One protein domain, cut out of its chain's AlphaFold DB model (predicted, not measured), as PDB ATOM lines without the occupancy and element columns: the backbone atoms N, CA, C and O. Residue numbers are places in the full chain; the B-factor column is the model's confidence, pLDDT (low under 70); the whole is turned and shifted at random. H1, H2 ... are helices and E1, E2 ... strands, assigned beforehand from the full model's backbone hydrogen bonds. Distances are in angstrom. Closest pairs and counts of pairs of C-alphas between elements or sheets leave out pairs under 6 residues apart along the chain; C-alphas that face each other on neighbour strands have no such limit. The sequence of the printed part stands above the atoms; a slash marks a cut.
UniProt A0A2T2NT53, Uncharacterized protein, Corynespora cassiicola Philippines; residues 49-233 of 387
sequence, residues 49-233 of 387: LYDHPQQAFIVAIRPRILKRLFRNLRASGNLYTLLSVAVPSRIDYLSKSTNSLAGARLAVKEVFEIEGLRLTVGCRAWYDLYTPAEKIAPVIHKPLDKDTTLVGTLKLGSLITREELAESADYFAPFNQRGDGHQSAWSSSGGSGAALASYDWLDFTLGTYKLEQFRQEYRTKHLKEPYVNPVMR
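AT A GLANCE: This is residues 49 to 233 of the 387 residues of an uncharacterized protein of Corynespora cassiicola Philippines (UniProt A0A2T2NT53). With little regular structure, long loops surround a small four-stranded sheet, H3 over one face, H4 over the other; strands E1 and E3 pair beside it, and H2 and H5 pack together at one end. The 185 printed residues hold, in order, E1 E2 E3 H1 E4 H2 H3 E5 H4 E6 H5 H6. Class and sheet, E2 E5 E4 E6, are mixed. The whole is compact, radius of gyration of the C-alphas 16.7 A, spans 56 by 41 by 28 A.

HOW THE PARTS SIT: E4, residues 105 to 109, is parallel to E5, residues 149 to 154, with N 106 and O 149 2.8 A apart. H3, residues 138 to 144, and H4, residues 190 to 198, are on opposite faces. H3 has 1 of 3 O i to N i+4 pairs within hydrogen-bond range, 2 of 4 for i+3.

IN THESE COORDINATES: E5 is 14.6 A long. C-alpha 49 is at (-42.037, 9.063, 7.656), C-alpha 233 at (-26.567, -26.565, 7.836).

THE WHOLE: The printed part has no cut. Residues 65 to 67, 94 to 97 and 208 to 212 have pLDDT under 70.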
ATOM      1  N   LEU A  49     -42.826  10.127   7.050       94.62
ATOM      2  CA  LEU A  49     -42.037   9.063   7.656       94.62
ATOM      3  C   LEU A  49     -42.969   8.192   8.496       94.62
ATOM      4  O   LEU A  49     -43.701   8.707   9.343       94.62
ATOM      5  N   TYR A  50     -42.974   6.897   8.209       95.31
ATOM      6  CA  TYR A  50     -43.706   5.892   8.968       95.31
ATOM      7  C   TYR A  50     -42.719   5.001   9.711       95.31
ATOM      8  O   TYR A  50     -41.780   4.485   9.106       95.31
ATOM      9  N   ASP A  51     -42.971   4.783  10.996       93.25
ATOM     10  CA  ASP A  51     -42.324   3.700  11.727       93.25
ATOM     11  C   ASP A  51     -42.848   2.350  11.226       93.25
ATOM     12  O   ASP A  51     -44.003   2.229  10.806       93.25
ATOM     13  N   HIS A  52     -42.006   1.321  11.313       92.62
ATOM     14  CA  HIS A  52     -42.357  -0.052  10.954       92.62
ATOM     15  C   HIS A  52     -42.434  -0.963  12.202       92.62
ATOM     16  O   HIS A  52     -41.570  -1.807  12.413       92.62
ATOM     17  N   PRO A  53     -43.416  -0.841  13.106       92.81
ATOM     18  CA  PRO A  53     -43.400  -1.593  14.371       92.81
ATOM     19  C   PRO A  53     -43.260  -3.118  14.198       92.81
ATOM     20  O   PRO A  53     -42.649  -3.772  15.039       92.81
ATOM     21  N   GLN A  54     -43.684  -3.678  13.059       93.88
ATOM     22  CA  GLN A  54     -43.523  -5.100  12.748       93.88
ATOM     23  C   GLN A  54     -42.110  -5.514  12.323       93.88
ATOM     24  O   GLN A  54     -41.865  -6.685  12.044       93.88
ATOM     25  N   GLN A  55     -41.166  -4.574  12.248       94.38
ATOM     26  CA  GLN A  55     -39.777  -4.823  11.860       94.38
ATOM     27  C   GLN A  55     -39.647  -5.594  10.540       94.38
ATOM     28  O   GLN A  55     -38.766  -6.435  10.395       94.38
ATOM     29  N   ALA A  56     -40.541  -5.327   9.588       95.50
ATOM     30  CA  ALA A  56     -40.632  -6.077   8.339       95.50
ATOM     31  C   ALA A  56     -39.611  -5.651   7.273       95.50
ATOM     32  O   ALA A  56     -39.355  -6.415   6.345       95.50
ATOM     33  N   PHE A  57     -39.017  -4.463   7.396       96.44
ATOM     34  CA  PHE A  57     -38.042  -3.938   6.437       96.44
ATOM     35  C   PHE A  57     -36.601  -4.291   6.837       96.44
ATOM     36  O   PHE A  57     -36.272  -4.297   8.024       96.44
ATOM     37  N   ILE A  58     -35.742  -4.559   5.843       95.69
ATOM     38  CA  ILE A  58     -34.273  -4.560   6.011       95.69
ATOM     39  C   ILE A  58     -33.712  -3.179   5.648       95.69
ATOM     40  O   ILE A  58     -32.951  -2.596   6.418       95.69
ATOM     41  N   VAL A  59     -34.115  -2.626   4.498       95.75
ATOM     42  CA  VAL A  59     -33.728  -1.279   4.052       95.75
ATOM     43  C   VAL A  59     -34.967  -0.460   3.712       95.75
ATOM     44  O   VAL A  59     -35.728  -0.806   2.811       95.75
ATOM     45  N   ALA A  60     -35.128   0.690   4.364       96.69
ATOM     46  CA  ALA A  60     -35.988   1.758   3.862       96.69
ATOM     47  C   ALA A  60     -35.265   2.503   2.729       96.69
ATOM     48  O   ALA A  60     -34.080   2.827   2.847       96.69
ATOM     49  N   ILE A  61     -35.946   2.786   1.618       95.88
ATOM     50  CA  ILE A  61     -35.338   3.444   0.455       95.88
ATOM     51  C   ILE A  61     -35.514   4.955   0.536       95.88
ATOM     52  O   ILE A  61     -36.596   5.484   0.793       95.88
ATOM     53  N   ARG A  62     -34.422   5.681   0.285       94.62
ATOM     54  CA  ARG A  62     -34.439   7.138   0.195       94.62
ATOM     55  C   ARG A  62     -35.233   7.553  -1.047       94.62
ATOM     56  O   ARG A  62     -34.883   7.106  -2.142       94.62
ATOM     57  N   PRO A  63     -36.212   8.469  -0.919       89.62
ATOM     58  CA  PRO A  63     -36.977   8.943  -2.059       89.62
ATOM     59  C   PRO A  63     -36.104   9.449  -3.209       89.62
ATOM     60  O   PRO A  63     -35.185  10.256  -3.017       89.62
ATOM     61  N   ARG A  64     -36.405   8.977  -4.420       81.12
ATOM     62  CA  ARG A  64     -35.688   9.338  -5.647       81.12
ATOM     63  C   ARG A  64     -36.295  10.602  -6.247       81.12
ATOM     64  O   ARG A  64     -37.188  10.538  -7.078       81.12
ATOM     65  N   ILE A  65     -35.794  11.757  -5.815       68.50
ATOM     66  CA  ILE A  65     -36.161  13.062  -6.400       68.50
ATOM     67  C   ILE A  65     -35.486  13.255  -7.775       68.50
ATOM     68  O   ILE A  65     -35.984  13.977  -8.628       68.50
ATOM     69  N   LEU A  66     -34.369  12.561  -8.017       65.75
ATOM     70  CA  LEU A  66     -33.657  12.505  -9.297       65.75
ATOM     71  C   LEU A  66     -33.424  11.034  -9.669       65.75
ATOM     72  O   LEU A  66     -33.330  10.200  -8.762       65.75
ATOM     73  N   LYS A  67     -33.259  10.724 -10.967       67.38
ATOM     74  CA  LYS A  67     -32.880   9.390 -11.494       67.38
ATOM     75  C   LYS A  67     -31.440   9.001 -11.099       67.38
ATOM     76  O   LYS A  67     -30.580   8.780 -11.937       67.38
ATOM     77  N   ARG A  68     -31.158   8.972  -9.797       76.94
ATOM     78  CA  ARG A  68     -29.912   8.492  -9.186       76.94
ATOM     79  C   ARG A  68     -30.096   7.054  -8.706       76.94
ATOM     80  O   ARG A  68     -31.237   6.593  -8.599       76.94
ATOM     81  N   LEU A  69     -28.985   6.395  -8.383       86.69
ATOM     82  CA  LEU A  69     -28.961   5.068  -7.759       86.69
ATOM     83  C   LEU A  69     -29.820   5.032  -6.487       86.69
ATOM     84  O   LEU A  69     -29.964   6.052  -5.791       86.69
ATOM     85  N   PHE A  70     -30.372   3.859  -6.171       93.81
ATOM     86  CA  PHE A  70     -31.099   3.663  -4.923       93.81
ATOM     87  C   PHE A  70     -30.139   3.755  -3.738       93.81
ATOM     88  O   PHE A  70     -28.964   3.404  -3.817       93.81
ATOM     89  N   ARG A  71     -30.637   4.293  -2.623       94.19
ATOM     90  CA  ARG A  71     -29.859   4.472  -1.394       94.19
ATOM     91  C   ARG A  71     -30.727   4.189  -0.184       94.19
ATOM     92  O   ARG A  71     -31.916   4.495  -0.198       94.19
ATOM     93  N   ASN A  72     -30.105   3.685   0.874       94.31
ATOM     94  CA  ASN A  72     -30.743   3.527   2.174       94.31
ATOM     95  C   ASN A  72     -31.150   4.907   2.747       94.31
ATOM     96  O   ASN A  72     -30.348   5.849   2.780       94.31
ATOM     97  N   LEU A  73     -32.405   5.016   3.181       93.81
ATOM     98  CA  LEU A  73     -32.926   6.094   4.009       93.81
ATOM     99  C   LEU A  73     -32.449   5.884   5.450       93.81
ATOM    100  O   LEU A  73     -33.099   5.226   6.254       93.81
ATOM    101  N   ARG A  74     -31.293   6.467   5.776       92.00
ATOM    102  CA  ARG A  74     -30.708   6.430   7.123       92.00
ATOM    103  C   ARG A  74     -31.460   7.371   8.074       92.00
ATOM    104  O   ARG A  74     -30.935   8.416   8.445       92.00
ATOM    105  N   ALA A  75     -32.698   7.023   8.406       91.06
ATOM    106  CA  ALA A  75     -33.540   7.739   9.357       91.06
ATOM    107  C   ALA A  75     -34.082   6.758  10.407       91.06
ATOM    108  O   ALA A  75     -34.650   5.725  10.055       91.06
ATOM    109  N   SER A  76     -33.895   7.091  11.685       88.69
ATOM    110  CA  SER A  76     -34.448   6.323  12.808       88.69
ATOM    111  C   SER A  76     -35.956   6.540  12.913       88.69
ATOM    112  O   SER A  76     -36.447   7.620  12.582       88.69
ATOM    113  N   GLY A  77     -36.680   5.520  13.366       87.06
ATOM    114  CA  GLY A  77     -38.054   5.653  13.847       87.06
ATOM    115  C   GLY A  77     -38.117   6.181  15.283       87.06
ATOM    116  O   GLY A  77     -37.076   6.477  15.880       87.06
ATOM    117  N   ASN A  78     -39.328   6.280  15.846       87.31
ATOM    118  CA  ASN A  78     -39.519   6.749  17.227       87.31
ATOM    119  C   ASN A  78     -38.945   5.772  18.262       87.31
ATOM    120  O   ASN A  78     -38.361   6.195  19.258       87.31
ATOM    121  N   LEU A  79     -39.089   4.465  18.027       85.19
ATOM    122  CA  LEU A  79     -38.350   3.453  18.779       85.19
ATOM    123  C   LEU A  79     -36.938   3.351  18.193       85.19
ATOM    124  O   LEU A  79     -36.787   3.135  16.991       85.19
ATOM    125  N   TYR A  80     -35.912   3.459  19.044       82.38
ATOM    126  CA  TYR A  80     -34.502   3.565  18.633       82.38
ATOM    127  C   TYR A  80     -33.975   2.407  17.768       82.38
ATOM    128  O   TYR A  80     -32.917   2.532  17.155       82.38
ATOM    129  N   THR A  81     -34.684   1.280  17.714       84.38
ATOM    130  CA  THR A  81     -34.325   0.100  16.913       84.38
ATOM    131  C   THR A  81     -35.074   0.005  15.578       84.38
ATOM    132  O   THR A  81     -34.783  -0.891  14.787       84.38
ATOM    133  N   LEU A  82     -36.033   0.895  15.301       89.00
ATOM    134  CA  LEU A  82     -36.833   0.877  14.072       89.00
ATOM    135  C   LEU A  82     -36.265   1.822  13.010       89.00
ATOM    136  O   LEU A  82     -35.703   2.871  13.323       89.00
ATOM    137  N   LEU A  83     -36.471   1.478  11.736       91.81
ATOM    138  CA  LEU A  83     -36.228   2.389  10.621       91.81
ATOM    139  C   LEU A  83     -37.496   3.201  10.342       91.81
ATOM    140  O   LEU A  83     -38.616   2.699  10.464       91.81
ATOM    141  N   SER A  84     -37.301   4.435   9.889       94.62
ATOM    142  CA  SER A  84     -38.357   5.233   9.268       94.62
ATOM    143  C   SER A  84     -38.453   4.911   7.776       94.62
ATOM    144  O   SER A  84     -37.451   4.972   7.062       94.62
ATOM    145  N   VAL A  85     -39.658   4.649   7.270       97.00
ATOM    146  CA  VAL A  85     -39.944   4.481   5.837       97.00
ATOM    147  C   VAL A  85     -40.526   5.777   5.279       97.00
ATOM    148  O   VAL A  85     -41.548   6.262   5.763       97.00
ATOM    149  N   ALA A  86     -39.893   6.355   4.254       95.81
ATOM    150  CA  ALA A  86     -40.424   7.538   3.579       95.81
ATOM    151  C   ALA A  86     -41.464   7.148   2.534       95.81
ATOM    152  O   ALA A  86     -41.157   6.505   1.531       95.81
ATOM    153  N   VAL A  87     -42.691   7.610   2.743       95.44
ATOM    154  CA  VAL A  87     -43.839   7.251   1.919       95.44
ATOM    155  C   VAL A  87     -44.383   8.503   1.214       95.44
ATOM    156  O   VAL A  87     -44.721   9.488   1.885       95.44
ATOM    157  N   PRO A  88     -44.461   8.515  -0.134       92.12
ATOM    158  CA  PRO A  88     -44.987   9.656  -0.886       92.12
ATOM    159  C   PRO A  88     -46.503   9.762  -0.752       92.12
ATOM    160  O   PRO A  88     -47.189   8.752  -0.626       92.12
ATOM    161  N   SER A  89     -47.058  10.966  -0.885       90.00
ATOM    162  CA  SER A  89     -48.504  11.122  -1.100       90.00
ATOM    163  C   SER A  89     -48.952  10.519  -2.436       90.00
ATOM    164  O   SER A  89     -48.202  10.545  -3.412       90.00
ATOM    165  N   ARG A  90     -50.196  10.023  -2.479       86.19
ATOM    166  CA  ARG A  90     -50.848   9.520  -3.700       86.19
ATOM    167  C   ARG A  90     -51.593  10.605  -4.489       86.19
ATOM    168  O   ARG A  90     -51.936  10.369  -5.638       86.19
ATOM    169  N   ILE A  91     -51.823  11.783  -3.895       83.50
ATOM    170  CA  ILE A  91     -52.679  12.854  -4.456       83.50
ATOM    171  C   ILE A  91     -52.253  13.251  -5.874       83.50
ATOM    172  O   ILE A  91     -53.095  13.402  -6.753       83.50
ATOM    173  N   ASP A  92     -50.945  13.353  -6.090       76.25
ATOM    174  CA  ASP A  92     -50.327  13.693  -7.373       76.25
ATOM    175  C   ASP A  92     -50.830  12.783  -8.515       76.25
ATOM    176  O   ASP A  92     -51.214  13.238  -9.593       76.25
ATOM    177  N   TYR A  93     -50.947  11.486  -8.229       74.62
ATOM    178  CA  TYR A  93     -51.268  10.457  -9.213       74.62
ATOM    179  C   TYR A  93     -52.766  10.344  -9.511       74.62
ATOM    180  O   TYR A  93     -53.125   9.928 -10.610       74.62
ATOM    181  N   LEU A  94     -53.637  10.783  -8.589       68.12
ATOM    182  CA  LEU A  94     -55.099  10.739  -8.760       68.12
ATOM    183  C   LEU A  94     -55.590  11.580  -9.948       68.12
ATOM    184  O   LEU A  94     -56.654  11.305 -10.492       68.12
ATOM    185  N   SER A  95     -54.829  12.606 -10.336       62.47
ATOM    186  CA  SER A  95     -55.209  13.551 -11.396       62.47
ATOM    187  C   SER A  95     -54.495  13.321 -12.732       62.47
ATOM    188  O   SER A  95     -54.914  13.878 -13.744       62.47
ATOM    189  N   LYS A  96     -53.416  12.523 -12.755       62.81
ATOM    190  CA  LYS A  96     -52.443  12.517 -13.864       62.81
ATOM    191  C   LYS A  96     -52.346  11.228 -14.665       62.81
ATOM    192  O   LYS A  96     -51.792  11.269 -15.760       62.81
ATOM    193  N   SER A  97     -52.830  10.095 -14.158       65.50
ATOM    194  CA  SER A  97     -52.540   8.809 -14.794       65.50
ATOM    195  C   SER A  97     -53.775   7.943 -14.995       65.50
ATOM    196  O   SER A  97     -54.551   7.710 -14.075       65.50
ATOM    197  N   THR A  98     -53.917   7.415 -16.209       70.00
ATOM    198  CA  THR A  98     -54.850   6.323 -16.530       70.00
ATOM    199  C   THR A  98     -54.281   4.952 -16.150       70.00
ATOM    200  O   THR A  98     -54.952   3.931 -16.297       70.00
ATOM    201  N   ASN A  99     -53.036   4.907 -15.662       79.56
ATOM    202  CA  ASN A  99     -52.371   3.683 -15.252       79.56
ATOM    203  C   ASN A  99     -52.816   3.269 -13.846       79.56
ATOM    204  O   ASN A  99     -52.633   4.003 -12.879       79.56
ATOM    205  N   SER A 100     -53.339   2.050 -13.727       81.81
ATOM    206  CA  SER A 100     -53.858   1.491 -12.473       81.81
ATOM    207  C   SER A 100     -52.821   1.332 -11.355       81.81
ATOM    208  O   SER A 100     -53.215   1.182 -10.204       81.81
ATOM    209  N   LEU A 101     -51.517   1.368 -11.665       87.00
ATOM    210  CA  LEU A 101     -50.436   1.273 -10.670       87.00
ATOM    211  C   LEU A 101     -49.752   2.613 -10.358       87.00
ATOM    212  O   LEU A 101     -48.809   2.647  -9.560       87.00
ATOM    213  N   ALA A 102     -50.203   3.715 -10.961       88.88
ATOM    214  CA  ALA A 102     -49.597   5.016 -10.719       88.88
ATOM    215  C   ALA A 102     -49.785   5.451  -9.262       88.88
ATOM    216  O   ALA A 102     -50.896   5.464  -8.731       88.88
ATOM    217  N   GLY A 103     -48.683   5.799  -8.599       88.56
ATOM    218  CA  GLY A 103     -48.690   6.173  -7.186       88.56
ATOM    219  C   GLY A 103     -48.824   5.004  -6.213       88.56
ATOM    220  O   GLY A 103     -48.798   5.237  -5.000       88.56
ATOM    221  N   ALA A 104     -48.924   3.767  -6.710       92.75
ATOM    222  CA  ALA A 104     -48.829   2.586  -5.868       92.75
ATOM    223  C   ALA A 104     -47.442   2.521  -5.217       92.75
ATOM    224  O   ALA A 104     -46.439   2.997  -5.757       92.75
ATOM    225  N   ARG A 105     -47.376   1.943  -4.026       95.50
ATOM    226  CA  ARG A 105     -46.170   1.822  -3.217       95.50
ATOM    227  C   ARG A 105     -45.836   0.346  -3.092       95.50
ATOM    228  O   ARG A 105     -46.636  -0.449  -2.605       95.50
ATOM    229  N   LEU A 106     -44.637   0.012  -3.541       96.38
ATOM    230  CA  LEU A 106     -44.106  -1.337  -3.618       96.38
ATOM    231  C   LEU A 106     -42.980  -1.504  -2.600       96.38
ATOM    232  O   LEU A 106     -42.125  -0.630  -2.461       96.38
ATOM    233  N   ALA A 107     -42.924  -2.663  -1.959       97.69
ATOM    234  CA  ALA A 107     -41.740  -3.144  -1.259       97.69
ATOM    235  C   ALA A 107     -41.393  -4.549  -1.763       97.69
ATOM    236  O   ALA A 107     -42.269  -5.299  -2.183       97.69
ATOM    237  N   VAL A 108     -40.121  -4.927  -1.769       96.88
ATOM    238  CA  VAL A 108     -39.700  -6.214  -2.354       96.88
ATOM    239  C   VAL A 108     -38.944  -7.046  -1.338       96.88
ATOM    240  O   VAL A 108     -38.164  -6.507  -0.560       96.88
ATOM    241  N   LYS A 109     -39.142  -8.365  -1.343       95.56
ATOM    242  CA  LYS A 109     -38.296  -9.296  -0.589       95.56
ATOM    243  C   LYS A 109     -36.824  -9.052  -0.935       95.56
ATOM    244  O   LYS A 109     -36.496  -8.923  -2.115       95.56
ATOM    245  N   GLU A 110     -35.936  -9.020   0.059       93.50
ATOM    246  CA  GLU A 110     -34.504  -8.732  -0.135       93.50
ATOM    247  C   GLU A 110     -33.704  -9.916  -0.724       93.50
ATOM    248  O   GLU A 110     -32.656 -10.321  -0.232       93.50
ATOM    249  N   VAL A 111     -34.242 -10.484  -1.798       92.50
ATOM    250  CA  VAL A 111     -33.572 -11.397  -2.729       92.50
ATOM    251  C   VAL A 111     -33.410 -10.750  -4.107       92.50
ATOM    252  O   VAL A 111     -32.559 -11.151  -4.892       92.50
ATOM    253  N   PHE A 112     -34.223  -9.736  -4.416       92.62
ATOM    254  CA  PHE A 112     -34.152  -9.037  -5.688       92.62
ATOM    255  C   PHE A 112     -33.087  -7.948  -5.649       92.62
ATOM    256  O   PHE A 112     -33.102  -7.084  -4.772       92.62
ATOM    257  N   GLU A 113     -32.195  -7.968  -6.634       93.00
ATOM    258  CA  GLU A 113     -31.190  -6.930  -6.825       93.00
ATOM    259  C   GLU A 113     -31.838  -5.561  -7.037       93.00
ATOM    260  O   GLU A 113     -32.808  -5.407  -7.787       93.00
ATOM    261  N   ILE A 114     -31.288  -4.551  -6.368       94.06
ATOM    262  CA  ILE A 114     -31.678  -3.153  -6.522       94.06
ATOM    263  C   ILE A 114     -30.401  -2.352  -6.704       94.06
ATOM    264  O   ILE A 114     -29.568  -2.288  -5.801       94.06
ATOM    265  N   GLU A 115     -30.283  -1.712  -7.862       94.31
ATOM    266  CA  GLU A 115     -29.111  -0.939  -8.259       94.31
ATOM    267  C   GLU A 115     -28.676   0.061  -7.165       94.31
ATOM    268  O   GLU A 115     -29.428   0.961  -6.773       94.31
ATOM    269  N   GLY A 116     -27.437  -0.082  -6.688       94.19
ATOM    270  CA  GLY A 116     -26.835   0.748  -5.642       94.19
ATOM    271  C   GLY A 116     -27.066   0.262  -4.206       94.19
ATOM    272  O   GLY A 116     -26.482   0.829  -3.279       94.19
ATOM    273  N   LEU A 117     -27.864  -0.789  -3.995       95.44
ATOM    274  CA  LEU A 117     -28.052  -1.429  -2.692       95.44
ATOM    275  C   LEU A 117     -27.303  -2.759  -2.615       95.44
ATOM    276  O   LEU A 117     -27.235  -3.519  -3.575       95.44
ATOM    277  N   ARG A 118     -26.747  -3.045  -1.439       95.44
ATOM    278  CA  ARG A 118     -26.103  -4.319  -1.108       95.44
ATOM    279  C   ARG A 118     -27.106  -5.179  -0.350       95.44
ATOM    280  O   ARG A 118     -27.659  -4.709   0.641       95.44
ATOM    281  N   LEU A 119     -27.350  -6.393  -0.831       94.00
ATOM    282  CA  LEU A 119     -28.339  -7.302  -0.251       94.00
ATOM    283  C   LEU A 119     -27.757  -8.072   0.932       94.00
ATOM    284  O   LEU A 119     -26.557  -8.348   0.967       94.00
ATOM    285  N   THR A 120     -28.618  -8.462   1.870       94.62
ATOM    286  CA  THR A 120     -28.257  -9.402   2.938       94.62
ATOM    287  C   THR A 120     -28.796 -10.799   2.664       94.62
ATOM    288  O   THR A 120     -28.206 -11.770   3.110       94.62
ATOM    289  N   VAL A 121     -29.934 -10.931   1.968       92.94
ATOM    290  CA  VAL A 121     -30.636 -12.217   1.796       92.94
ATOM    291  C   VAL A 121     -30.867 -12.919   3.154       92.94
ATOM    292  O   VAL A 121     -30.826 -14.142   3.268       92.94
ATOM    293  N   GLY A 122     -31.047 -12.134   4.224       92.69
ATOM    294  CA  GLY A 122     -31.168 -12.636   5.596       92.69
ATOM    295  C   GLY A 122     -29.884 -13.267   6.163       92.69
ATOM    296  O   GLY A 122     -29.953 -14.009   7.137       92.69
ATOM    297  N   CYS A 123     -28.711 -13.010   5.579       93.12
ATOM    298  CA  CYS A 123     -27.427 -13.593   5.972       93.12
ATOM    299  C   CYS A 123     -26.304 -12.539   5.974       93.12
ATOM    300  O   CYS A 123     -25.985 -11.933   4.949       93.12
ATOM    301  N   ARG A 124     -25.630 -12.333   7.112       95.06
ATOM    302  CA  ARG A 124     -24.511 -11.371   7.189       95.06
ATOM    303  C   ARG A 124     -23.320 -11.800   6.333       95.06
ATOM    304  O   ARG A 124     -22.670 -10.952   5.731       95.06
ATOM    305  N   ALA A 125     -23.081 -13.106   6.210       94.44
ATOM    306  CA  ALA A 125     -22.033 -13.635   5.342       94.44
ATOM    307  C   ALA A 125     -22.301 -13.336   3.853       94.44
ATOM    308  O   ALA A 125     -21.361 -13.063   3.106       94.44
ATOM    309  N   TRP A 126     -23.569 -13.319   3.426       94.12
ATOM    310  CA  TRP A 126     -23.942 -12.852   2.088       94.12
ATOM    311  C   TRP A 126     -23.616 -11.375   1.912       94.12
ATOM    312  O   TRP A 126     -22.982 -11.003   0.924       94.12
ATOM    313  N   TYR A 127     -24.004 -10.547   2.889       95.00
ATOM    314  CA  TYR A 127     -23.663  -9.132   2.869       95.00
ATOM    315  C   TYR A 127     -22.150  -8.977   2.713       95.00
ATOM    316  O   TYR A 127     -21.732  -8.394   1.728       95.00
ATOM    317  N   ASP A 128     -21.322  -9.585   3.568       95.19
ATOM    318  CA  ASP A 128     -19.851  -9.497   3.523       95.19
ATOM    319  C   ASP A 128     -19.218  -9.925   2.182       95.19
ATOM    320  O   ASP A 128     -18.208  -9.350   1.746       95.19
ATOM    321  N   LEU A 129     -19.816 -10.907   1.503       94.38
ATOM    322  CA  LEU A 129     -19.315 -11.448   0.243       94.38
ATOM    323  C   LEU A 129     -19.508 -10.484  -0.930       94.38
ATOM    324  O   LEU A 129     -18.538 -10.187  -1.633       94.38
ATOM    325  N   TYR A 130     -20.724  -9.981  -1.123       94.69
ATOM    326  CA  TYR A 130     -21.098  -9.240  -2.332       94.69
ATOM    327  C   TYR A 130     -20.967  -7.733  -2.167       94.69
ATOM    328  O   TYR A 130     -20.939  -7.231  -1.055       94.69
ATOM    329  N   THR A 131     -20.889  -6.987  -3.263       95.50
ATOM    330  CA  THR A 131     -20.922  -5.514  -3.284       95.50
ATOM    331  C   THR A 131     -22.349  -5.006  -3.534       95.50
ATOM    332  O   THR A 131     -23.258  -5.816  -3.728       95.50
ATOM    333  N   PRO A 132     -22.609  -3.684  -3.498       96.50
ATOM    334  CA  PRO A 132     -23.872  -3.154  -4.006       96.50
ATOM    335  C   PRO A 132     -24.160  -3.645  -5.431       96.50
ATOM    336  O   PRO A 132     -23.244  -3.694  -6.251       96.50
ATOM    337  N   ALA A 133     -25.416  -3.993  -5.710       94.31
ATOM    338  CA  ALA A 133     -25.833  -4.484  -7.015       94.31
ATOM    339  C   ALA A 133     -25.664  -3.401  -8.089       94.31
ATOM    340  O   ALA A 133     -25.997  -2.232  -7.870       94.31
ATOM    341  N   GLU A 134     -25.182  -3.797  -9.264       94.31
ATOM    342  CA  GLU A 134     -24.988  -2.901 -10.414       94.31
ATOM    343  C   GLU A 134     -26.264  -2.706 -11.235       94.31
ATOM    344  O   GLU A 134     -26.352  -1.793 -12.052       94.31
ATOM    345  N   LYS A 135     -27.249  -3.587 -11.054       92.31
ATOM    346  CA  LYS A 135     -28.500  -3.601 -11.810       92.31
ATOM    347  C   LYS A 135     -29.675  -3.809 -10.870       92.31
ATOM    348  O   LYS A 135     -29.526  -4.240  -9.728       92.31
ATOM    349  N   ILE A 136     -30.857  -3.466 -11.362       92.19
ATOM    350  CA  ILE A 136     -32.120  -3.764 -10.696       92.19
ATOM    351  C   ILE A 136     -32.750  -5.002 -11.337       92.19
ATOM    352  O   ILE A 136     -32.674  -5.192 -12.552       92.19
ATOM    353  N   ALA A 137     -33.369  -5.851 -10.520       92.06
ATOM    354  CA  ALA A 137     -33.981  -7.084 -10.985       92.06
ATOM    355  C   ALA A 137     -35.084  -6.801 -12.033       92.06
ATOM    356  O   ALA A 137     -35.938  -5.935 -11.800       92.06
ATOM    357  N   PRO A 138     -35.153  -7.569 -13.143       91.25
ATOM    358  CA  PRO A 138     -36.115  -7.352 -14.230       91.25
ATOM    359  C   PRO A 138     -37.580  -7.248 -13.795       91.25
ATOM    360  O   PRO A 138     -38.347  -6.460 -14.349       91.25
ATOM    361  N   VAL A 139     -37.974  -8.012 -12.774       90.62
ATOM    362  CA  VAL A 139     -39.348  -8.018 -12.251       90.62
ATOM    363  C   VAL A 139     -39.759  -6.675 -11.628       90.62
ATOM    364  O   VAL A 139     -40.942  -6.348 -11.617       90.62
ATOM    365  N   ILE A 140     -38.797  -5.870 -11.162       92.75
ATOM    366  CA  ILE A 140     -39.051  -4.573 -10.519       92.75
ATOM    367  C   ILE A 140     -39.205  -3.449 -11.557       92.75
ATOM    368  O   ILE A 140     -39.908  -2.475 -11.291       92.75
ATOM    369  N   HIS A 141     -38.628  -3.582 -12.758       91.12
ATOM    370  CA  HIS A 141     -38.771  -2.570 -13.816       91.12
ATOM    371  C   HIS A 141     -40.237  -2.322 -14.181       91.12
ATOM    372  O   HIS A 141     -40.680  -1.177 -14.200       91.12
ATOM    373  N   LYS A 142     -41.017  -3.394 -14.378       89.31
ATOM    374  CA  LYS A 142     -42.415  -3.297 -14.824       89.31
ATOM    375  C   LYS A 142     -43.293  -2.429 -13.902       89.31
ATOM    376  O   LYS A 142     -44.016  -1.588 -14.429       89.31
ATOM    377  N   PRO A 143     -43.280  -2.598 -12.563       90.88
ATOM    378  CA  PRO A 143     -43.946  -1.658 -11.662       90.88
ATOM    379  C   PRO A 143     -43.403  -0.227 -11.734       90.88
ATOM    380  O   PRO A 143     -44.182   0.721 -11.771       90.88
ATOM    381  N   LEU A 144     -42.079  -0.048 -11.760       90.62
ATOM    382  CA  LEU A 144     -41.470   1.287 -11.745       90.62
ATOM    383  C   LEU A 144     -41.805   2.106 -12.998       90.62
ATOM    384  O   LEU A 144     -42.074   3.298 -12.882       90.62
ATOM    385  N   ASP A 145     -41.866   1.465 -14.166       89.69
ATOM    386  CA  ASP A 145     -42.275   2.091 -15.431       89.69
ATOM    387  C   ASP A 145     -43.755   2.516 -15.430       89.69
ATOM    388  O   ASP A 145     -44.204   3.258 -16.301       89.69
ATOM    389  N   LYS A 146     -44.527   2.047 -14.444       88.94
ATOM    390  CA  LYS A 146     -45.939   2.371 -14.232       88.94
ATOM    391  C   LYS A 146     -46.155   3.369 -13.088       88.94
ATOM    392  O   LYS A 146     -47.211   3.355 -12.462       88.94
ATOM    393  N   ASP A 147     -45.160   4.208 -12.806       87.88
ATOM    394  CA  ASP A 147     -45.185   5.241 -11.759       87.88
ATOM    395  C   ASP A 147     -45.422   4.702 -10.333       87.88
ATOM    396  O   ASP A 147     -45.866   5.428  -9.436       87.88
ATOM    397  N   THR A 148     -45.104   3.427 -10.090       90.88
ATOM    398  CA  THR A 148     -45.049   2.856  -8.738       90.88
ATOM    399  C   THR A 148     -43.784   3.331  -8.018       90.88
ATOM    400  O   THR A 148     -42.701   3.415  -8.596       90.88
ATOM    401  N   THR A 149     -43.886   3.599  -6.717       92.69
ATOM    402  CA  THR A 149     -42.742   3.944  -5.867       92.69
ATOM    403  C   THR A 149     -42.248   2.730  -5.090       92.69
ATOM    404  O   THR A 149     -42.972   2.188  -4.259       92.69
ATOM    405  N   LEU A 150     -40.985   2.350  -5.288       95.69
ATOM    406  CA  LEU A 150     -40.305   1.382  -4.428       95.69
ATOM    407  C   LEU A 150     -39.884   2.049  -3.106       95.69
ATOM    408  O   LEU A 150     -39.038   2.945  -3.106       95.69
ATOM    409  N   VAL A 151     -40.469   1.614  -1.990       96.94
ATOM    410  CA  VAL A 151     -40.274   2.212  -0.654       96.94
ATOM    411  C   VAL A 151     -39.228   1.496   0.205       96.94
ATOM    412  O   VAL A 151     -38.709   2.087   1.153       96.94
ATOM    413  N   GLY A 152     -38.876   0.248  -0.113       97.00
ATOM    414  CA  GLY A 152     -37.888  -0.505   0.659       97.00
ATOM    415  C   GLY A 152     -37.765  -1.983   0.297       97.00
ATOM    416  O   GLY A 152     -38.504  -2.499  -0.547       97.00
ATOM    417  N   THR A 153     -36.823  -2.646   0.967       97.31
ATOM    418  CA  THR A 153     -36.624  -4.098   0.949       97.31
ATOM    419  C   THR A 153     -37.157  -4.734   2.225       97.31
ATOM    420  O   THR A 153     -37.114  -4.142   3.306       97.31
ATOM    421  N   LEU A 154     -37.666  -5.953   2.099       97.31
ATOM    422  CA  LEU A 154     -38.359  -6.682   3.149       97.31
ATOM    423  C   LEU A 154     -37.541  -7.873   3.623       97.31
ATOM    424  O   LEU A 154     -36.875  -8.543   2.827       97.31
ATOM    425  N   LYS A 155     -37.655  -8.152   4.921       95.12
ATOM    426  CA  LYS A 155     -37.054  -9.309   5.575       95.12
ATOM    427  C   LYS A 155     -37.511 -10.617   4.941       95.12
ATOM    428  O   LYS A 155     -38.631 -10.753   4.441       95.12
ATOM    429  N   LEU A 156     -36.623 -11.591   5.029       93.88
ATOM    430  CA  LEU A 156     -36.811 -12.962   4.600       93.88
ATOM    431  C   LEU A 156     -36.095 -13.895   5.569       93.88
ATOM    432  O   LEU A 156     -35.152 -13.463   6.230       93.88
ATOM    433  N   GLY A 157     -36.511 -15.161   5.590       91.62
ATOM    434  CA  GLY A 157     -35.692 -16.216   6.181       91.62
ATOM    435  C   GLY A 157     -34.359 -16.317   5.443       91.62
ATOM    436  O   GLY A 157     -34.319 -16.211   4.207       91.62
ATOM    437  N   SER A 158     -33.278 -16.478   6.202       90.69
ATOM    438  CA  SER A 158     -31.900 -16.507   5.721       90.69
ATOM    439  C   SER A 158     -31.760 -17.448   4.541       90.69
ATOM    440  O   SER A 158     -32.235 -18.579   4.590       90.69
ATOM    441  N   LEU A 159     -31.149 -16.984   3.452       90.00
ATOM    442  CA  LEU A 159     -30.915 -17.773   2.240       90.00
ATOM    443  C   LEU A 159     -32.189 -18.435   1.666       90.00
ATOM    444  O   LEU A 159     -32.118 -19.498   1.052       90.00
ATOM    445  N   ILE A 160     -33.361 -17.805   1.846       88.75
ATOM    446  CA  ILE A 160     -34.675 -18.290   1.366       88.75
ATOM    447  C   ILE A 160     -35.092 -19.594   2.060       88.75
ATOM    448  O   ILE A 160     -35.854 -20.409   1.540       88.75
ATOM    449  N   THR A 161     -34.618 -19.788   3.279       85.69
ATOM    450  CA  THR A 161     -34.919 -20.972   4.075       85.69
ATOM    451  C   THR A 161     -36.080 -20.684   5.007       85.69
ATOM    452  O   THR A 161     -36.348 -19.523   5.321       85.69
ATOM    453  N   ARG A 162     -36.823 -21.729   5.385       79.06
ATOM    454  CA  ARG A 162     -37.803 -21.579   6.456       79.06
ATOM    455  C   ARG A 162     -37.012 -21.411   7.749       79.06
ATOM    456  O   ARG A 162     -36.194 -22.267   8.065       79.06
ATOM    457  N   GLU A 163     -37.257 -20.297   8.414       77.75
ATOM    458  CA  GLU A 163     -36.748 -19.967   9.739       77.75
ATOM    459  C   GLU A 163     -37.896 -19.360  10.527       77.75
ATOM    460  O   GLU A 163     -38.509 -18.391  10.059       77.75
ATOM    461  N   GLU A 164     -38.147 -19.894  11.713       74.06
ATOM    462  CA  GLU A 164     -38.948 -19.205  12.722       74.06
ATOM    463  C   GLU A 164     -38.059 -18.237  13.532       74.06
ATOM    464  O   GLU A 164     -36.832 -18.183  13.364       74.06
ATOM    465  N   LEU A 165     -38.645 -17.413  14.411       74.56
ATOM    466  CA  LEU A 165     -37.868 -16.411  15.157       74.56
ATOM    467  C   LEU A 165     -36.749 -17.042  15.991       74.56
ATOM    468  O   LEU A 165     -35.645 -16.503  16.013       74.56
ATOM    469  N   ALA A 166     -37.029 -18.169  16.648       75.69
ATOM    470  CA  ALA A 166     -36.055 -18.898  17.457       75.69
ATOM    471  C   ALA A 166     -34.825 -19.362  16.645       75.69
ATOM    472  O   ALA A 166     -33.757 -19.584  17.209       75.69
ATOM    473  N   GLU A 167     -34.953 -19.462  15.319       81.25
ATOM    474  CA  GLU A 167     -33.892 -19.881  14.395       81.25
ATOM    475  C   GLU A 167     -33.212 -18.694  13.687       81.25
ATOM    476  O   GLU A 167     -32.135 -18.842  13.104       81.25
ATOM    477  N   SER A 168     -33.818 -17.504  13.758       85.38
ATOM    478  CA  SER A 168     -33.389 -16.280  13.075       85.38
ATOM    479  C   SER A 168     -32.182 -15.632  13.767       85.38
ATOM    480  O   SER A 168     -32.327 -14.726  14.589       85.38
ATOM    481  N   ALA A 169     -30.971 -16.078  13.431       86.38
ATOM    482  CA  ALA A 169     -29.756 -15.651  14.133       86.38
ATOM    483  C   ALA A 169     -29.160 -14.308  13.668       86.38
ATOM    484  O   ALA A 169     -28.623 -13.558  14.482       86.38
ATOM    485  N   ASP A 170     -29.210 -14.008  12.365       91.88
ATOM    486  CA  ASP A 170     -28.606 -12.786  11.808       91.88
ATOM    487  C   ASP A 170     -29.595 -11.615  11.747       91.88
ATOM    488  O   ASP A 170     -29.235 -10.475  12.046       91.88
ATOM    489  N   TYR A 171     -30.845 -11.894  11.366       91.19
ATOM    490  CA  TYR A 171     -31.911 -10.903  11.238       91.19
ATOM    491  C   TYR A 171     -33.209 -11.484  11.791       91.19
ATOM    492  O   TYR A 171     -33.745 -12.430  11.227       91.19
ATOM    493  N   PHE A 172     -33.746 -10.896  12.862       90.69
ATOM    494  CA  PHE A 172     -34.978 -11.390  13.479       90.69
ATOM    495  C   PHE A 172     -36.170 -11.385  12.519       90.69
ATOM    496  O   PHE A 172     -36.422 -10.367  11.854       90.69
ATOM    497  N   ALA A 173     -36.943 -12.475  12.540       92.00
ATOM    498  CA  ALA A 173     -38.229 -12.580  11.866       92.00
ATOM    499  C   ALA A 173     -39.179 -11.423  12.260       92.00
ATOM    500  O   ALA A 173     -39.182 -10.969  13.415       92.00
ATOM    501  N   PRO A 174     -39.986 -10.916  11.308       93.81
ATOM    502  CA  PRO A 174     -40.903  -9.802  11.548       93.81
ATOM    503  C   PRO A 174     -42.029 -10.182  12.519       93.81
ATOM    504  O   PRO A 174     -42.224 -11.351  12.844       93.81
ATOM    505  N   PHE A 175     -42.783  -9.194  12.998       93.94
ATOM    506  CA  PHE A 175     -43.996  -9.418  13.791       93.94
ATOM    507  C   PHE A 175     -45.219  -9.521  12.891       93.94
ATOM    508  O   PHE A 175     -45.415  -8.700  11.997       93.94
ATOM    509  N   ASN A 176     -46.041 -10.538  13.127       94.38
ATOM    510  CA  ASN A 176     -47.328 -10.673  12.474       94.38
ATOM    511  C   ASN A 176     -48.356  -9.850  13.251       94.38
ATOM    512  O   ASN A 176     -48.628 -10.161  14.399       94.38
ATOM    513  N   GLN A 177     -48.924  -8.812  12.635       95.31
ATOM    514  CA  GLN A 177     -49.908  -7.946  13.293       95.31
ATOM    515  C   GLN A 177     -51.263  -8.636  13.530       95.31
ATOM    516  O   GLN A 177     -52.068  -8.099  14.286       95.31
ATOM    517  N   ARG A 178     -51.540  -9.781  12.882       95.25
ATOM    518  CA  ARG A 178     -52.811 -10.516  13.008       95.25
ATOM    519  C   ARG A 178     -52.999 -11.097  14.410       95.25
ATOM    520  O   ARG A 178     -52.032 -11.458  15.076       95.25
ATOM    521  N   GLY A 179     -54.260 -11.216  14.825       95.00
ATOM    522  CA  GLY A 179     -54.615 -11.694  16.159       95.00
ATOM    523  C   GLY A 179     -54.001 -10.818  17.249       95.00
ATOM    524  O   GLY A 179     -54.124  -9.594  17.204       95.00
ATOM    525  N   ASP A 180     -53.298 -11.450  18.187       94.94
ATOM    526  CA  ASP A 180     -52.620 -10.794  19.308       94.94
ATOM    527  C   ASP A 180     -51.302 -10.092  18.943       94.94
ATOM    528  O   ASP A 180     -50.648  -9.511  19.812       94.94
ATOM    529  N   GLY A 181     -50.891 -10.117  17.673       95.19
ATOM    530  CA  GLY A 181     -49.647  -9.484  17.239       95.19
ATOM    531  C   GLY A 181     -48.389 -10.328  17.487       95.19
ATOM    532  O   GLY A 181     -47.274  -9.830  17.287       95.19
ATOM    533  N   HIS A 182     -48.535 -11.577  17.953       93.81
ATOM    534  CA  HIS A 182     -47.414 -12.429  18.369       93.81
ATOM    535  C   HIS A 182     -47.330 -13.776  17.647       93.81
ATOM    536  O   HIS A 182     -46.477 -14.605  17.965       93.81
ATOM    537  N   GLN A 183     -48.170 -13.989  16.643       93.50
ATOM    538  CA  GLN A 183     -48.054 -15.167  15.793       93.50
ATOM    539  C   GLN A 183     -46.787 -15.109  14.930       93.50
ATOM    540  O   GLN A 183     -46.238 -14.031  14.654       93.50
ATOM    541  N   SER A 184     -46.341 -16.267  14.454       92.00
ATOM    542  CA  SER A 184     -45.340 -16.353  13.405       92.00
ATOM    543  C   SER A 184     -45.844 -15.644  12.143       92.00
ATOM    544  O   SER A 184     -47.026 -15.664  11.783       92.00
ATOM    545  N   ALA A 185     -44.924 -14.967  11.458       91.56
ATOM    546  CA  ALA A 185     -45.156 -14.424  10.121       91.56
ATOM    547  C   ALA A 185     -44.813 -15.436   9.015       91.56
ATOM    548  O   ALA A 185     -44.898 -15.092   7.833       91.56
ATOM    549  N   TRP A 186     -44.406 -16.651   9.399       88.44
ATOM    550  CA  TRP A 186     -43.876 -17.687   8.526       88.44
ATOM    551  C   TRP A 186     -42.684 -17.213   7.681       88.44
ATOM    552  O   TRP A 186     -42.171 -16.097   7.792       88.44
ATOM    553  N   SER A 187     -42.165 -18.110   6.850       87.88
ATOM    554  CA  SER A 187     -40.890 -17.928   6.166       87.88
ATOM    555  C   SER A 187     -40.907 -18.687   4.830       87.88
ATOM    556  O   SER A 187     -41.664 -19.630   4.651       87.88
ATOM    557  N   SER A 188     -40.156 -18.306   3.796       90.94
ATOM    558  CA  SER A 188     -39.120 -17.269   3.770       90.94
ATOM    559  C   SER A 188     -39.596 -15.888   3.342       90.94
ATOM    560  O   SER A 188     -38.801 -14.958   3.340       90.94
ATOM    561  N   SER A 189     -40.861 -15.704   2.969       93.12
ATOM    562  CA  SER A 189     -41.405 -14.392   2.571       93.12
ATOM    563  C   SER A 189     -42.156 -13.681   3.707       93.12
ATOM    564  O   SER A 189     -42.977 -12.805   3.437       93.12
ATOM    565  N   GLY A 190     -41.864 -14.017   4.969       92.81
ATOM    566  CA  GLY A 190     -42.578 -13.494   6.139       92.81
ATOM    567  C   GLY A 190     -42.596 -11.972   6.238       92.81
ATOM    568  O   GLY A 190     -43.624 -11.392   6.571       92.81
ATOM    569  N   GLY A 191     -41.507 -11.289   5.854       95.44
ATOM    570  CA  GLY A 191     -41.474  -9.820   5.814       95.44
ATOM    571  C   GLY A 191     -42.494  -9.229   4.845       95.44
ATOM    572  O   GLY A 191     -43.066  -8.181   5.126       95.44
ATOM    573  N   SER A 192     -42.773  -9.918   3.739       96.56
ATOM    574  CA  SER A 192     -43.788  -9.500   2.764       96.56
ATOM    575  C   SER A 192     -45.202  -9.672   3.305       96.56
ATOM    576  O   SER A 192     -45.980  -8.720   3.270       96.56
ATOM    577  N   GLY A 193     -45.504 -10.841   3.880       94.62
ATOM    578  CA  GLY A 193     -46.802 -11.103   4.506       94.62
ATOM    579  C   GLY A 193     -47.083 -10.155   5.674       94.62
ATOM    580  O   GLY A 193     -48.118  -9.491   5.698       94.62
ATOM    581  N   ALA A 194     -46.126 -10.017   6.596       96.06
ATOM    582  CA  ALA A 194     -46.236  -9.123   7.745       96.06
ATOM    583  C   ALA A 194     -46.418  -7.657   7.327       96.06
ATOM    584  O   ALA A 194     -47.255  -6.959   7.896       96.06
ATOM    585  N   ALA A 195     -45.674  -7.181   6.322       97.44
ATOM    586  CA  ALA A 195     -45.796  -5.807   5.848       97.44
ATOM    587  C   ALA A 195     -47.177  -5.521   5.243       97.44
ATOM    588  O   ALA A 195     -47.809  -4.540   5.631       97.44
ATOM    589  N   LEU A 196     -47.675  -6.385   4.351       96.06
ATOM    590  CA  LEU A 196     -49.000  -6.211   3.741       96.06
ATOM    591  C   LEU A 196     -50.136  -6.323   4.754       96.06
ATOM    592  O   LEU A 196     -51.124  -5.607   4.643       96.06
ATOM    593  N   ALA A 197     -49.995  -7.182   5.761       95.50
ATOM    594  CA  ALA A 197     -50.982  -7.286   6.827       95.50
ATOM    595  C   ALA A 197     -51.011  -6.049   7.742       95.50
ATOM    596  O   ALA A 197     -52.007  -5.841   8.429       95.50
ATOM    597  N   SER A 198     -49.953  -5.232   7.769       96.56
ATOM    598  CA  SER A 198     -49.774  -4.188   8.792       96.56
ATOM    599  C   SER A 198     -49.868  -2.765   8.260       96.56
ATOM    600  O   SER A 198     -50.327  -1.875   8.971       96.56
ATOM    601  N   TYR A 199     -49.416  -2.526   7.030       96.50
ATOM    602  CA  TYR A 199     -49.225  -1.180   6.505       96.50
ATOM    603  C   TYR A 199     -50.274  -0.853   5.445       96.50
ATOM    604  O   TYR A 199     -50.133  -1.222   4.286       96.50
ATOM    605  N   ASP A 200     -51.300  -0.095   5.832       95.00
ATOM    606  CA  ASP A 200     -52.341   0.430   4.925       95.00
ATOM    607  C   ASP A 200     -51.772   1.311   3.795       95.00
ATOM    608  O   ASP A 200     -52.355   1.504   2.724       95.00
ATOM    609  N   TRP A 201     -50.595   1.874   4.040       95.25
ATOM    610  CA  TRP A 201     -49.876   2.701   3.104       95.25
ATOM    611  C   TRP A 201     -49.073   1.892   2.081       95.25
ATOM    612  O   TRP A 201     -48.583   2.522   1.149       95.25
ATOM    613  N   LEU A 202     -48.925   0.571   2.212       96.75
ATOM    614  CA  LEU A 202     -48.206  -0.292   1.271       96.75
ATOM    615  C   LEU A 202     -49.204  -1.047   0.380       96.75
ATOM    616  O   LEU A 202     -50.130  -1.660   0.892       96.75
ATOM    617  N   ASP A 203     -49.019  -1.018  -0.942       94.75
ATOM    618  CA  ASP A 203     -50.038  -1.519  -1.877       94.75
ATOM    619  C   ASP A 203     -49.799  -2.975  -2.304       94.75
ATOM    620  O   ASP A 203     -50.738  -3.760  -2.399       94.75
ATOM    621  N   PHE A 204     -48.547  -3.356  -2.571       94.62
ATOM    622  CA  PHE A 204     -48.194  -4.739  -2.895       94.62
ATOM    623  C   PHE A 204     -46.713  -5.020  -2.636       94.62
ATOM    624  O   PHE A 204     -45.896  -4.109  -2.466       94.62
ATOM    625  N   THR A 205     -46.362  -6.307  -2.623       95.62
ATOM    626  CA  THR A 205     -44.982  -6.770  -2.471       95.62
ATOM    627  C   THR A 205     -44.612  -7.811  -3.511       95.62
ATOM    628  O   THR A 205     -45.481  -8.544  -3.974       95.62
ATOM    629  N   LEU A 206     -43.323  -7.924  -3.837       91.38
ATOM    630  CA  LEU A 206     -42.806  -8.998  -4.695       91.38
ATOM    631  C   LEU A 206     -41.977 -10.003  -3.889       91.38
ATOM    632  O   LEU A 206     -41.183  -9.604  -3.030       91.38
ATOM    633  N   GLY A 207     -42.133 -11.293  -4.206       83.19
ATOM    634  CA  GLY A 207     -41.472 -12.412  -3.534       83.19
ATOM    635  C   GLY A 207     -40.757 -13.389  -4.479       83.19
ATOM    636  O   GLY A 207     -41.141 -13.537  -5.630       83.19
ATOM    637  N   THR A 208     -39.736 -14.032  -3.902       66.81
ATOM    638  CA  THR A 208     -38.866 -15.154  -4.334       66.81
ATOM    639  C   THR A 208     -38.132 -15.070  -5.685       66.81
ATOM    640  O   THR A 208     -38.696 -14.771  -6.728       66.81
ATOM    641  N   TYR A 209     -36.845 -15.433  -5.647       55.47
ATOM    642  CA  TYR A 209     -35.954 -15.711  -6.778       55.47
ATOM    643  C   TYR A 209     -34.859 -16.698  -6.314       55.47
ATOM    644  O   TYR A 209     -34.698 -16.891  -5.113       55.47
ATOM    645  N   LYS A 210     -34.151 -17.365  -7.233       59.06
ATOM    646  CA  LYS A 210     -33.201 -18.464  -6.964       59.06
ATOM    647  C   LYS A 210     -31.867 -17.955  -6.393       59.06
ATOM    648  O   LYS A 210     -31.378 -16.913  -6.816       59.06
ATOM    649  N   LEU A 211     -31.256 -18.715  -5.481       61.69
ATOM    650  CA  LEU A 211     -29.869 -18.498  -5.050       61.69
ATOM    651  C   LEU A 211     -28.978 -19.570  -5.668       61.69
ATOM    652  O   LEU A 211     -29.257 -20.760  -5.523       61.69
ATOM    653  N   GLU A 212     -27.894 -19.159  -6.315       65.06
ATOM    654  CA  GLU A 212     -26.868 -20.064  -6.827       65.06
ATOM    655  C   GLU A 212     -25.485 -19.619  -6.333       65.06
ATOM    656  O   GLU A 212     -25.270 -18.449  -6.035       65.06
ATOM    657  N   GLN A 213     -24.558 -20.575  -6.222       78.69
ATOM    658  CA  GLN A 213     -23.101 -20.368  -6.093       78.69
ATOM    659  C   GLN A 213     -22.556 -19.715  -4.796       78.69
ATOM    660  O   GLN A 213     -21.368 -19.872  -4.509       78.69
ATOM    661  N   PHE A 214     -23.400 -19.145  -3.927       87.62
ATOM    662  CA  PHE A 214     -23.004 -18.476  -2.667       87.62
ATOM    663  C   PHE A 214     -21.943 -19.205  -1.826       87.62
ATOM    664  O   PHE A 214     -20.920 -18.623  -1.460       87.62
ATOM    665  N   ARG A 215     -22.174 -20.482  -1.490       85.44
ATOM    666  CA  ARG A 215     -21.291 -21.228  -0.574       85.44
ATOM    667  C   ARG A 215     -19.875 -21.357  -1.135       85.44
ATOM    668  O   ARG A 215     -18.906 -21.187  -0.396       85.44
ATOM    669  N   GLN A 216     -19.760 -21.661  -2.427       87.12
ATOM    670  CA  GLN A 216     -18.467 -21.853  -3.075       87.12
ATOM    671  C   GLN A 216     -17.717 -20.525  -3.208       87.12
ATOM    672  O   GLN A 216     -16.521 -20.461  -2.927       87.12
ATOM    673  N   GLU A 217     -18.415 -19.453  -3.572       91.50
ATOM    674  CA  GLU A 217     -17.831 -18.114  -3.672       91.50
ATOM    675  C   GLU A 217     -17.332 -17.598  -2.317       91.50
ATOM    676  O   GLU A 217     -16.208 -17.093  -2.223       91.50
ATOM    677  N   TYR A 218     -18.113 -17.794  -1.245       90.69
ATOM    678  CA  TYR A 218     -17.712 -17.395   0.104       90.69
ATOM    679  C   TYR A 218     -16.426 -18.102   0.545       90.69
ATOM    680  O   TYR A 218     -15.494 -17.451   1.022       90.69
ATOM    681  N   ARG A 219     -16.350 -19.426   0.343       91.44
ATOM    682  CA  ARG A 219     -15.155 -20.226   0.655       91.44
ATOM    683  C   ARG A 219     -13.935 -19.734  -0.110       91.44
ATOM    684  O   ARG A 219     -12.885 -19.555   0.496       91.44
ATOM    685  N   THR A 220     -14.075 -19.485  -1.411       94.44
ATOM    686  CA  THR A 220     -12.974 -19.002  -2.255       94.44
ATOM    687  C   THR A 220     -12.448 -17.648  -1.771       94.44
ATOM    688  O   THR A 220     -11.239 -17.455  -1.697       94.44
ATOM    689  N   LYS A 221     -13.337 -16.716  -1.396       94.31
ATOM    690  CA  LYS A 221     -12.946 -15.363  -0.963       94.31
ATOM    691  C   LYS A 221     -12.383 -15.315   0.459       94.31
ATOM    692  O   LYS A 221     -11.439 -14.575   0.719       94.31
ATOM    693  N   HIS A 222     -12.994 -16.042   1.391       93.44
ATOM    694  CA  HIS A 222     -12.704 -15.918   2.824       93.44
ATOM    695  C   HIS A 222     -11.906 -17.088   3.404       93.44
ATOM    696  O   HIS A 222     -11.547 -17.034   4.579       93.44
ATOM    697  N   LEU A 223     -11.644 -18.134   2.610       94.12
ATOM    698  CA  LEU A 223     -10.932 -19.353   3.011       94.12
ATOM    699  C   LEU A 223     -11.556 -20.046   4.242       94.12
ATOM    700  O   LEU A 223     -10.862 -20.695   5.022       94.12
ATOM    701  N   LYS A 224     -12.874 -19.895   4.430       92.69
ATOM    702  CA  LYS A 224     -13.663 -20.490   5.523       92.69
ATOM    703  C   LYS A 224     -15.127 -20.679   5.116       92.69
ATOM    704  O   LYS A 224     -15.582 -20.074   4.146       92.69
ATOM    705  N   GLU A 225     -15.883 -21.469   5.879       90.38
ATOM    706  CA  GLU A 225     -17.340 -21.569   5.703       90.38
ATOM    707  C   GLU A 225     -18.060 -20.287   6.149       90.38
ATOM    708  O   GLU A 225     -17.662 -19.678   7.150       90.38
ATOM    709  N   PRO A 226     -19.152 -19.891   5.469       91.94
ATOM    710  CA  PRO A 226     -20.053 -18.879   5.996       91.94
ATOM    711  C   PRO A 226     -20.813 -19.418   7.212       91.94
ATOM    712  O   PRO A 226     -21.115 -20.611   7.301       91.94
ATOM    713  N   TYR A 227     -21.194 -18.520   8.121       90.69
ATOM    714  CA  TYR A 227     -22.262 -18.848   9.058       90.69
ATOM    715  C   TYR A 227     -23.562 -19.061   8.275       90.69
ATOM    716  O   TYR A 227     -23.929 -18.240   7.434       90.69
ATOM    717  N   VAL A 228     -24.258 -20.149   8.594       89.12
ATOM    718  CA  VAL A 228     -25.644 -20.395   8.197       89.12
ATOM    719  C   VAL A 228     -26.419 -20.960   9.376       89.12
ATOM    720  O   VAL A 228     -25.838 -21.611  10.262       89.12
ATOM    721  N   ASN A 229     -27.728 -20.711   9.361       85.69
ATOM    722  CA  ASN A 229     -28.654 -21.193  10.374       85.69
ATOM    723  C   ASN A 229     -28.627 -22.739  10.495       85.69
ATOM    724  O   ASN A 229     -28.136 -23.436   9.591       85.69
ATOM    725  N   PRO A 230     -29.147 -23.299  11.603       86.94
ATOM    726  CA  PRO A 230     -29.180 -24.745  11.819       86.94
ATOM    727  C   PRO A 230     -29.903 -25.538  10.720       86.94
ATOM    728  O   PRO A 230     -29.366 -26.549  10.268       86.94
ATOM    729  N   VAL A 231     -31.058 -25.065  10.238       85.75
ATOM    730  CA  VAL A 231     -31.864 -25.736   9.198       85.75
ATOM    731  C   VAL A 231     -31.071 -25.886   7.899       85.75
ATOM    732  O   VAL A 231     -31.099 -26.922   7.236       85.75
ATOM    733  N   MET A 232     -30.312 -24.861   7.527       87.06
ATOM    734  CA  MET A 232     -29.546 -24.822   6.292       87.06
ATOM    735  C   MET A 232     -28.248 -25.584   6.370       87.06
ATOM    736  O   MET A 232     -27.879 -26.257   5.409       87.06
ATOM    737  N   ARG A 233     -27.631 -25.608   7.549       88.81
ATOM    738  CA  ARG A 233     -26.567 -26.565   7.836       88.81
ATOM    739  C   ARG A 233     -27.066 -28.002   7.705       88.81
ATOM    740  O   ARG A 233     -26.419 -28.789   7.026       88.81
TER     741      ARG A 233